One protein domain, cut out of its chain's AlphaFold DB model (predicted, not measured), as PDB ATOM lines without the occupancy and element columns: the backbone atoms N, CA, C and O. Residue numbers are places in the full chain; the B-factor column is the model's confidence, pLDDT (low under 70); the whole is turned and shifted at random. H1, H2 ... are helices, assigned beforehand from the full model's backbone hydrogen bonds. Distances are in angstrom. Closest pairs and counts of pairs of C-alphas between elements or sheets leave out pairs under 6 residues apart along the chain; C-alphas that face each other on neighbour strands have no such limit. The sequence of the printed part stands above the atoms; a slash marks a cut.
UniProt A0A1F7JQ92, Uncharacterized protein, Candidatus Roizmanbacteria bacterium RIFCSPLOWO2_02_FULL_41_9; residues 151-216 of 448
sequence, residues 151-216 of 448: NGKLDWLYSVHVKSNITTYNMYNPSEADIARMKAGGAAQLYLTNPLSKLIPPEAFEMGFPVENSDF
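Overview. This is residues 151 to 216 of the 448 residues of an uncharacterized protein of Candidatus Roizmanbacteria bacterium RIFCSPLOWO2_02_FULL_41_9 (UniProt A0A1F7JQ92). One longer helix, H1, runs along one side of a small helical domain, and a string of short helices turns at its far end and folds back past it: H2 and H3 by its later half, H4 slanting past its middle, H5 near its beginning. The long stretch 200 to 212 then crosses the side away from H1 and ends in the small helix H6. The printed part has 66 residues, with six named helices in the order H1 to H6 and no named strand; the class is all helix. The whole is compact, with a radius of gyration of the C-alphas of 10.7 A, and rounded, spanning 28 by 21 by 18 A.

Arrangement. Begin with H1, residues 151 to 164, the hub, which touches four other helices. Its residues 157 to 161 alone only just touch H2, residues 168 to 172, with 3 pairs of C-alphas within 8 A; the closest, those of Leu 157 and Thr 168, are 6.6 A apart. Go on to H3, residues 176 to 184: residues 160 to 164 of H1 alone touch it, about perpendicular at 81 degrees, and the closest C-alphas, of Ser 164 and Met 182, are 5.9 A apart. H4, residues 187 to 193, touches residues 156 to 160 of H1 alone, closest at the C-alphas of Val 160 and Ala 187, 5.7 A, at a steep tilt of 48 degrees, opposite ways. H3 and H4 meet only through their link. H5, residues 196 to 199, only just touches residues 152 to 156 of H1 alone, with 3 pairs within 8 A; the closest C-alphas, of Gly 152 and Leu 196, are 4.9 A apart. H6, residues 213 to 216, touches no helix; it is close to H2 but not clearly touching, with the closest C-alphas, of Tyr 172 and Asn 213, 6.6 A apart. In H1, H3 and H4 every O i to N i+4 pair is within hydrogen-bond range; in H2 0 of 1 is, beside 2 of 2 O i to N i+3 pairs, and H5 and H6 are too short for an O i to N i+4 pair.

Along the chain. Find C-alpha 151 at (19.252, 53.608, 15.914); from there H1 runs 19.8 A to C-alpha 164 at (38.040, 54.681, 21.998). H2 measures 6.9 A, H3 12.2 A, H4 10.0 A and H5 5.1 A. H6, 5.8 A, ends at C-alpha 216, (25.276, 49.068, 6.887).

Size, cuts and confidence. Look at Ala 177 and Leu 199 for the two C-alphas farthest apart, 29.0 A. The printed part has no cut; the link from H5 to H6, 13 residues, is long, and the other links are tight. The mean pLDDT of the printed part is 72.5, and residue 166, residues 168 to 172, residue 185 and residues 201 to 216 are under 70.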
ATOM      1  N   ASN A 151      19.067  53.329  14.491       86.19
ATOM      2  CA  ASN A 151      19.252  53.608  15.914       86.19
ATOM      3  C   ASN A 151      20.356  52.729  16.517       86.19
ATOM      4  O   ASN A 151      21.266  53.245  17.164       86.19
ATOM      5  N   GLY A 152      20.350  51.423  16.225       85.38
ATOM      6  CA  GLY A 152      21.399  50.506  16.674       85.38
ATOM      7  C   GLY A 152      22.791  50.906  16.176       85.38
ATOM      8  O   GLY A 152      23.756  50.875  16.944       85.38
ATOM      9  N   LYS A 153      22.896  51.349  14.915       82.31
ATOM     10  CA  LYS A 153      24.127  51.887  14.319       82.31
ATOM     11  C   LYS A 153      24.618  53.122  15.073       82.31
ATOM     12  O   LYS A 153      25.788  53.176  15.448       82.31
ATOM     13  N   LEU A 154      23.743  54.096  15.329       83.31
ATOM     14  CA  LEU A 154      24.095  55.314  16.069       83.31
ATOM     15  C   LEU A 154      24.549  55.009  17.503       83.31
ATOM     16  O   LEU A 154      25.576  55.535  17.939       83.31
ATOM     17  N   ASP A 155      23.849  54.115  18.201       85.75
ATOM     18  CA  ASP A 155      24.188  53.694  19.563       85.75
ATOM     19  C   ASP A 155      25.547  52.986  19.627       85.75
ATOM     20  O   ASP A 155      26.358  53.221  20.534       85.75
ATOM     21  N   TRP A 156      25.825  52.118  18.651       84.62
ATOM     22  CA  TRP A 156      27.115  51.444  18.546       84.62
ATOM     23  C   TRP A 156      28.249  52.437  18.263       84.62
ATOM     24  O   TRP A 156      29.244  52.437  18.992       84.62
ATOM     25  N   LEU A 157      28.084  53.336  17.286       81.00
ATOM     26  CA  LEU A 157      29.074  54.373  16.965       81.00
ATOM     27  C   LEU A 157      29.357  55.278  18.168       81.00
ATOM     28  O   LEU A 157      30.514  55.580  18.462       81.00
ATOM     29  N   TYR A 158      28.320  55.671  18.908       83.69
ATOM     30  CA  TYR A 158      28.477  56.444  20.139       83.69
ATOM     31  C   TYR A 158      29.275  55.670  21.198       83.69
ATOM     32  O   TYR A 158      30.192  56.212  21.816       83.69
ATOM     33  N   SER A 159      28.995  54.376  21.362       84.25
ATOM     34  CA  SER A 159      29.726  53.513  22.298       84.25
ATOM     35  C   SER A 159      31.209  53.386  21.932       84.25
ATOM     36  O   SER A 159      32.074  53.449  22.812       84.25
ATOM     37  N   VAL A 160      31.522  53.247  20.638       78.31
ATOM     38  CA  VAL A 160      32.904  53.220  20.132       78.31
ATOM     39  C   VAL A 160      33.589  54.566  20.362       78.31
ATOM     40  O   VAL A 160      34.726  54.580  20.840       78.31
ATOM     41  N   HIS A 161      32.896  55.683  20.102       81.88
ATOM     42  CA  HIS A 161      33.406  57.033  20.350       81.88
ATOM     43  C   HIS A 161      33.807  57.221  21.813       81.88
ATOM     44  O   HIS A 161      34.949  57.584  22.090       81.88
ATOM     45  N   VAL A 162      32.898  56.916  22.742       82.88
ATOM     46  CA  VAL A 162      33.119  57.094  24.183       82.88
ATOM     47  C   VAL A 162      34.263  56.215  24.691       82.88
ATOM     48  O   VAL A 162      35.086  56.685  25.473       82.88
ATOM     49  N   LYS A 163      34.356  54.951  24.248       80.62
ATOM     50  CA  LYS A 163      35.411  54.036  24.723       80.62
ATOM     51  C   LYS A 163      36.772  54.248  24.067       80.62
ATOM     52  O   LYS A 163      37.789  54.044  24.724       80.62
ATOM     53  N   SER A 164      36.801  54.621  22.791       73.56
ATOM     54  CA  SER A 164      38.040  54.681  21.998       73.56
ATOM     55  C   SER A 164      38.548  56.112  21.787       73.56
ATOM     56  O   SER A 164      39.663  56.296  21.301       73.56
ATOM     57  N   ASN A 165      37.750  57.122  22.158       76.38
ATOM     58  CA  ASN A 165      37.990  58.548  21.917       76.38
ATOM     59  C   ASN A 165      38.235  58.869  20.426       76.38
ATOM     60  O   ASN A 165      39.177  59.578  20.065       76.38
ATOM     61  N   ILE A 166      37.402  58.292  19.552       69.56
ATOM     62  CA  ILE A 166      37.462  58.443  18.088       69.56
ATOM     63  C   ILE A 166      36.159  59.069  17.623       69.56
ATOM     64  O   ILE A 166      35.089  58.589  17.978       69.56
ATOM     65  N   THR A 167      36.215  60.155  16.859       70.56
ATOM     66  CA  THR A 167      35.011  60.810  16.327       70.56
ATOM     67  C   THR A 167      34.320  59.932  15.282       70.56
ATOM     68  O   THR A 167      34.974  59.158  14.591       70.56
ATOM     69  N   THR A 168      33.007  60.085  15.100       65.00
ATOM     70  CA  THR A 168      32.250  59.346  14.072       65.00
ATOM     71  C   THR A 168      32.805  59.563  12.662       65.00
ATOM     72  O   THR A 168      32.831  58.637  11.860       65.00
ATOM     73  N   TYR A 169      33.321  60.761  12.367       65.00
ATOM     74  CA  TYR A 169      33.988  61.055  11.094       65.00
ATOM     75  C   TYR A 169      35.240  60.186  10.879       65.00
ATOM     76  O   TYR A 169      35.398  59.583   9.819       65.00
ATOM     77  N   ASN A 170      36.080  60.055  11.909       65.81
ATOM     78  CA  ASN A 170      37.286  59.228  11.864       65.81
ATOM     79  C   ASN A 170      36.980  57.725  11.923       65.81
ATOM     80  O   ASN A 170      37.886  56.933  11.718       65.81
ATOM     81  N   MET A 171      35.744  57.305  12.212       67.19
ATOM     82  CA  MET A 171      35.367  55.887  12.138       67.19
ATOM     83  C   MET A 171      35.134  55.429  10.699       67.19
ATOM     84  O   MET A 171      35.527  54.318  10.362       67.19
ATOM     85  N   TYR A 172      34.562  56.291   9.851       66.25
ATOM     86  CA  TYR A 172      34.363  56.000   8.424       66.25
ATOM     87  C   TYR A 172      35.597  56.282   7.567       66.25
ATOM     88  O   TYR A 172      35.705  55.765   6.464       66.25
ATOM     89  N   ASN A 173      36.528  57.098   8.070       71.00
ATOM     90  CA  ASN A 173      37.803  57.395   7.415       71.00
ATOM     91  C   ASN A 173      38.963  57.298   8.426       71.00
ATOM     92  O   ASN A 173      39.561  58.324   8.768       71.00
ATOM     93  N   PRO A 174      39.257  56.108   8.979       71.56
ATOM     94  CA  PRO A 174      40.232  55.985  10.054       71.56
ATOM     95  C   PRO A 174      41.671  56.001   9.534       71.56
ATOM     96  O   PRO A 174      41.999  55.394   8.517       71.56
ATOM     97  N   SER A 175      42.567  56.630  10.294       79.81
ATOM     98  CA  SER A 175      44.008  56.388  10.170       79.81
ATOM     99  C   SER A 175      44.392  55.018  10.752       79.81
ATOM    100  O   SER A 175      43.640  54.426  11.529       79.81
ATOM    101  N   GLU A 176      45.603  54.522  10.481       80.12
ATOM    102  CA  GLU A 176      46.103  53.289  11.121       80.12
ATOM    103  C   GLU A 176      46.086  53.371  12.660       80.12
ATOM    104  O   GLU A 176      45.784  52.389  13.344       80.12
ATOM    105  N   ALA A 177      46.343  54.559  13.219       80.31
ATOM    106  CA  ALA A 177      46.267  54.803  14.656       80.31
ATOM    107  C   ALA A 177      44.820  54.749  15.184       80.31
ATOM    108  O   ALA A 177      44.588  54.281  16.299       80.31
ATOM    109  N   ASP A 178      43.835  55.194  14.396       75.69
ATOM    110  CA  ASP A 178      42.411  55.037  14.716       75.69
ATOM    111  C   ASP A 178      42.007  53.561  14.696       75.69
ATOM    112  O   ASP A 178      41.383  53.090  15.644       75.69
ATOM    113  N   ILE A 179      42.437  52.802  13.681       74.88
ATOM    114  CA  ILE A 179      42.186  51.355  13.584       74.88
ATOM    115  C   ILE A 179      42.764  50.619  14.799       74.88
ATOM    116  O   ILE A 179      42.078  49.799  15.415       74.88
ATOM    117  N   ALA A 180      44.004  50.925  15.189       76.19
ATOM    118  CA  ALA A 180      44.637  50.330  16.364       76.19
ATOM    119  C   ALA A 180      43.869  50.652  17.658       76.19
ATOM    120  O   ALA A 180      43.654  49.764  18.485       76.19
ATOM    121  N   ARG A 181      43.396  51.896  17.811       73.00
ATOM    122  CA  ARG A 181      42.579  52.321  18.957       73.00
ATOM    123  C   ARG A 181      41.196  51.673  18.976       73.00
ATOM    124  O   ARG A 181      40.769  51.262  20.047       73.00
ATOM    125  N   MET A 182      40.525  51.513  17.833       72.38
ATOM    126  CA  MET A 182      39.240  50.796  17.745       72.38
ATOM    127  C   MET A 182      39.387  49.327  18.144       72.38
ATOM    128  O   MET A 182      38.574  48.801  18.910       72.38
ATOM    129  N   LYS A 183      40.457  48.668  17.677       72.94
ATOM    130  CA  LYS A 183      40.778  47.286  18.060       72.94
ATOM    131  C   LYS A 183      41.074  47.179  19.558       72.94
ATOM    132  O   LYS A 183      40.485  46.337  20.231       72.94
ATOM    133  N   ALA A 184      41.919  48.061  20.095       72.25
ATOM    134  CA  ALA A 184      42.263  48.088  21.518       72.25
ATOM    135  C   ALA A 184      41.069  48.450  22.424       72.25
ATOM    136  O   ALA A 184      40.936  47.903  23.515       72.25
ATOM    137  N   GLY A 185      40.178  49.332  21.961       67.06
ATOM    138  CA  GLY A 185      38.943  49.736  22.641       67.06
ATOM    139  C   GLY A 185      37.822  48.692  22.583       67.06
ATOM    140  O   GLY A 185      36.758  48.901  23.168       67.06
ATOM    141  N   GLY A 186      38.047  47.565  21.897       73.50
ATOM    142  CA  GLY A 186      37.098  46.462  21.808       73.50
ATOM    143  C   GLY A 186      35.868  46.779  20.958       73.50
ATOM    144  O   GLY A 186      34.780  46.317  21.292       73.50
ATOM    145  N   ALA A 187      36.004  47.549  19.873       74.25
ATOM    146  CA  ALA A 187      34.880  47.939  19.011       74.25
ATOM    147  C   ALA A 187      34.072  46.738  18.466       74.25
ATOM    148  O   ALA A 187      32.841  46.783  18.455       74.25
ATOM    149  N   ALA A 188      34.743  45.632  18.117       73.25
ATOM    150  CA  ALA A 188      34.081  44.376  17.745       73.25
ATOM    151  C   ALA A 188      33.304  43.751  18.917       73.25
ATOM    152  O   ALA A 188      32.179  43.295  18.752       73.25
ATOM    153  N   GLN A 189      33.860  43.773  20.131       76.56
ATOM    154  CA  GLN A 189      33.160  43.265  21.312       76.56
ATOM    155  C   GLN A 189      31.939  44.128  21.651       76.56
ATOM    156  O   GLN A 189      30.891  43.596  22.003       76.56
ATOM    157  N   LEU A 190      32.063  45.454  21.516       78.94
ATOM    158  CA  LEU A 190      30.947  46.386  21.663       78.94
ATOM    159  C   LEU A 190      29.825  46.058  20.679       78.94
ATOM    160  O   LEU A 190      28.667  46.040  21.085       78.94
ATOM    161  N   TYR A 191      30.178  45.753  19.430       78.31
ATOM    162  CA  TYR A 191      29.232  45.330  18.406       78.31
ATOM    163  C   TYR A 191      28.502  44.038  18.801       78.31
ATOM    164  O   TYR A 191      27.278  44.035  18.879       78.31
ATOM    165  N   LEU A 192      29.243  42.979  19.153       77.12
ATOM    166  CA  LEU A 192      28.689  41.668  19.533       77.12
ATOM    167  C   LEU A 192      27.744  41.721  20.743       77.12
ATOM    168  O   LEU A 192      26.901  40.846  20.918       77.12
ATOM    169  N   THR A 193      27.891  42.732  21.600       80.56
ATOM    170  CA  THR A 193      27.005  42.954  22.754       80.56
ATOM    171  C   THR A 193      25.881  43.959  22.489       80.56
ATOM    172  O   THR A 193      24.996  44.113  23.329       80.56
ATOM    173  N   ASN A 194      25.898  44.649  21.346       83.56
ATOM    174  CA  ASN A 194      24.882  45.620  20.953       83.56
ATOM    175  C   ASN A 194      23.694  44.905  20.271       83.56
ATOM    176  O   ASN A 194      23.924  43.968  19.501       83.56
ATOM    177  N   PRO A 195      22.432  45.338  20.487       83.50
ATOM    178  CA  PRO A 195      21.268  44.823  19.757       83.50
ATOM    179  C   PRO A 195      21.419  44.797  18.226       83.50
ATOM    180  O   PRO A 195      20.847  43.920  17.580       83.50
ATOM    181  N   LEU A 196      22.229  45.698  17.658       80.88
ATOM    182  CA  LEU A 196      22.591  45.766  16.242       80.88
ATOM    183  C   LEU A 196      23.148  44.444  15.696       80.88
ATOM    184  O   LEU A 196      22.809  44.078  14.576       80.88
ATOM    185  N   SER A 197      23.912  43.690  16.498       78.06
ATOM    186  CA  SER A 197      24.463  42.376  16.108       78.06
ATOM    187  C   SER A 197      23.409  41.297  15.843       78.06
ATOM    188  O   SER A 197      23.715  40.247  15.281       78.06
ATOM    189  N   LYS A 198      22.158  41.528  16.262       78.31
ATOM    190  CA  LYS A 198      21.020  40.659  15.933       78.31
ATOM    191  C   LYS A 198      20.309  41.085  14.648       78.31
ATOM    192  O   LYS A 198      19.577  40.282  14.081       78.31
ATOM    193  N   LEU A 199      20.466  42.345  14.240       75.25
ATOM    194  CA  LEU A 199      19.837  42.913  13.044       75.25
ATOM    195  C   LEU A 199      20.710  42.706  11.810       75.25
ATOM    196  O   LEU A 199      20.187  42.402  10.744       75.25
ATOM    197  N   ILE A 200      22.025  42.825  11.977       73.81
ATOM    198  CA  ILE A 200      23.014  42.420  10.985       73.81
ATOM    199  C   ILE A 200      23.927  41.414  11.693       73.81
ATOM    200  O   ILE A 200      24.455  41.737  12.749       73.81
ATOM    201  N   PRO A 201      24.066  40.171  11.221       65.69
ATOM    202  CA  PRO A 201      24.973  39.222  11.850       65.69
ATOM    203  C   PRO A 201      26.440  39.585  11.536       65.69
ATOM    204  O   PRO A 201      26.719  40.077  10.443       65.69
ATOM    205  N   PRO A 202      27.402  39.323  12.443       59.69
ATOM    206  CA  PRO A 202      28.824  39.603  12.216       59.69
ATOM    207  C   PRO A 202      29.392  38.952  10.949       59.69
ATOM    208  O   PRO A 202      30.316  39.490  10.358       59.69
ATOM    209  N   GLU A 203      28.845  37.808  10.526       57.47
ATOM    210  CA  GLU A 203      29.244  37.107   9.302       57.47
ATOM    211  C   GLU A 203      28.832  37.834   8.011       57.47
ATOM    212  O   GLU A 203      29.368  37.516   6.953       57.47
ATOM    213  N   ALA A 204      27.896  38.789   8.088       51.81
ATOM    214  CA  ALA A 204      27.558  39.682   6.978       51.81
ATOM    215  C   ALA A 204      28.553  40.847   6.841       51.81
ATOM    216  O   ALA A 204      28.606  41.473   5.789       51.81
ATOM    217  N   PHE A 205      29.362  41.112   7.874       55.53
ATOM    218  CA  PHE A 205      30.497  42.022   7.778       55.53
ATOM    219  C   PHE A 205      31.713  41.244   7.287       55.53
ATOM    220  O   PHE A 205      32.099  40.221   7.864       55.53
ATOM    221  N   GLU A 206      32.415  41.785   6.297       53.56
ATOM    222  CA  GLU A 206      33.837  41.496   6.197       53.56
ATOM    223  C   GLU A 206      34.462  42.083   7.469       53.56
ATOM    224  O   GLU A 206      34.603  43.292   7.580       53.56
ATOM    225  N   MET A 207      34.730  41.257   8.491       47.31
ATOM    226  CA  MET A 207      35.182  41.681   9.832       47.31
ATOM    227  C   MET A 207      36.594  42.327   9.852       47.31
ATOM    228  O   MET A 207      37.427  42.039  10.719       47.31
ATOM    229  N   GLY A 208      36.907  43.189   8.890       55.50
ATOM    230  CA  GLY A 208      37.991  44.150   8.931       55.50
ATOM    231  C   GLY A 208      37.557  45.426   9.652       55.50
ATOM    232  O   GLY A 208      36.396  45.806   9.656       55.50
ATOM    233  N   PHE A 209      38.512  46.090  10.300       57.25
ATOM    234  CA  PHE A 209      38.417  47.532  10.545       57.25
ATOM    235  C   PHE A 209      39.315  48.202   9.498       57.25
ATOM    236  O   PHE A 209      40.453  47.727   9.360       57.25
ATOM    237  N   PRO A 210      38.888  49.279   8.811       58.72
ATOM    238  CA  PRO A 210      37.677  50.092   9.024       58.72
ATOM    239  C   PRO A 210      36.367  49.345   8.780       58.72
ATOM    240  O   PRO A 210      36.357  48.423   7.982       58.72
ATOM    241  N   VAL A 211      35.293  49.794   9.435       63.16
ATOM    242  CA  VAL A 211      33.927  49.465   9.008       63.16
ATOM    243  C   VAL A 211      33.488  50.577   8.063       63.16
ATOM    244  O   VAL A 211      33.553  51.759   8.420       63.16
ATOM    245  N   GLU A 212      33.095  50.217   6.854       64.69
ATOM    246  CA  GLU A 212      32.629  51.147   5.841       64.69
ATOM    247  C   GLU A 212      31.153  51.510   6.071       64.69
ATOM    248  O   GLU A 212      30.395  50.818   6.751       64.69
ATOM    249  N   ASN A 213      30.710  52.643   5.520       65.31
ATOM    250  CA  ASN A 213      29.286  52.990   5.577       65.31
ATOM    251  C   ASN A 213      28.423  51.981   4.803       65.31
ATOM    252  O   ASN A 213      27.312  51.689   5.251       65.31
ATOM    253  N   SER A 214      28.976  51.449   3.707       64.38
ATOM    254  CA  SER A 214      28.449  50.377   2.856       64.38
ATOM    255  C   SER A 214      28.140  49.099   3.631       64.38
ATOM    256  O   SER A 214      27.168  48.430   3.302       64.38
ATOM    257  N   ASP A 215      28.860  48.806   4.719       64.88
ATOM    258  CA  ASP A 215      28.597  47.621   5.550       64.88
ATOM    259  C   ASP A 215      27.235  47.672   6.275       64.88
ATOM    260  O   ASP A 215      26.745  46.672   6.798       64.88
ATOM    261  N   PHE A 216      26.615  48.855   6.333       67.56
ATOM    262  CA  PHE A 216      25.276  49.068   6.887       67.56
ATOM    263  C   PHE A 216      24.250  49.455   5.819       67.56
ATOM    264  O   PHE A 216      23.103  49.760   6.164       67.56
TER     265      PHE A 216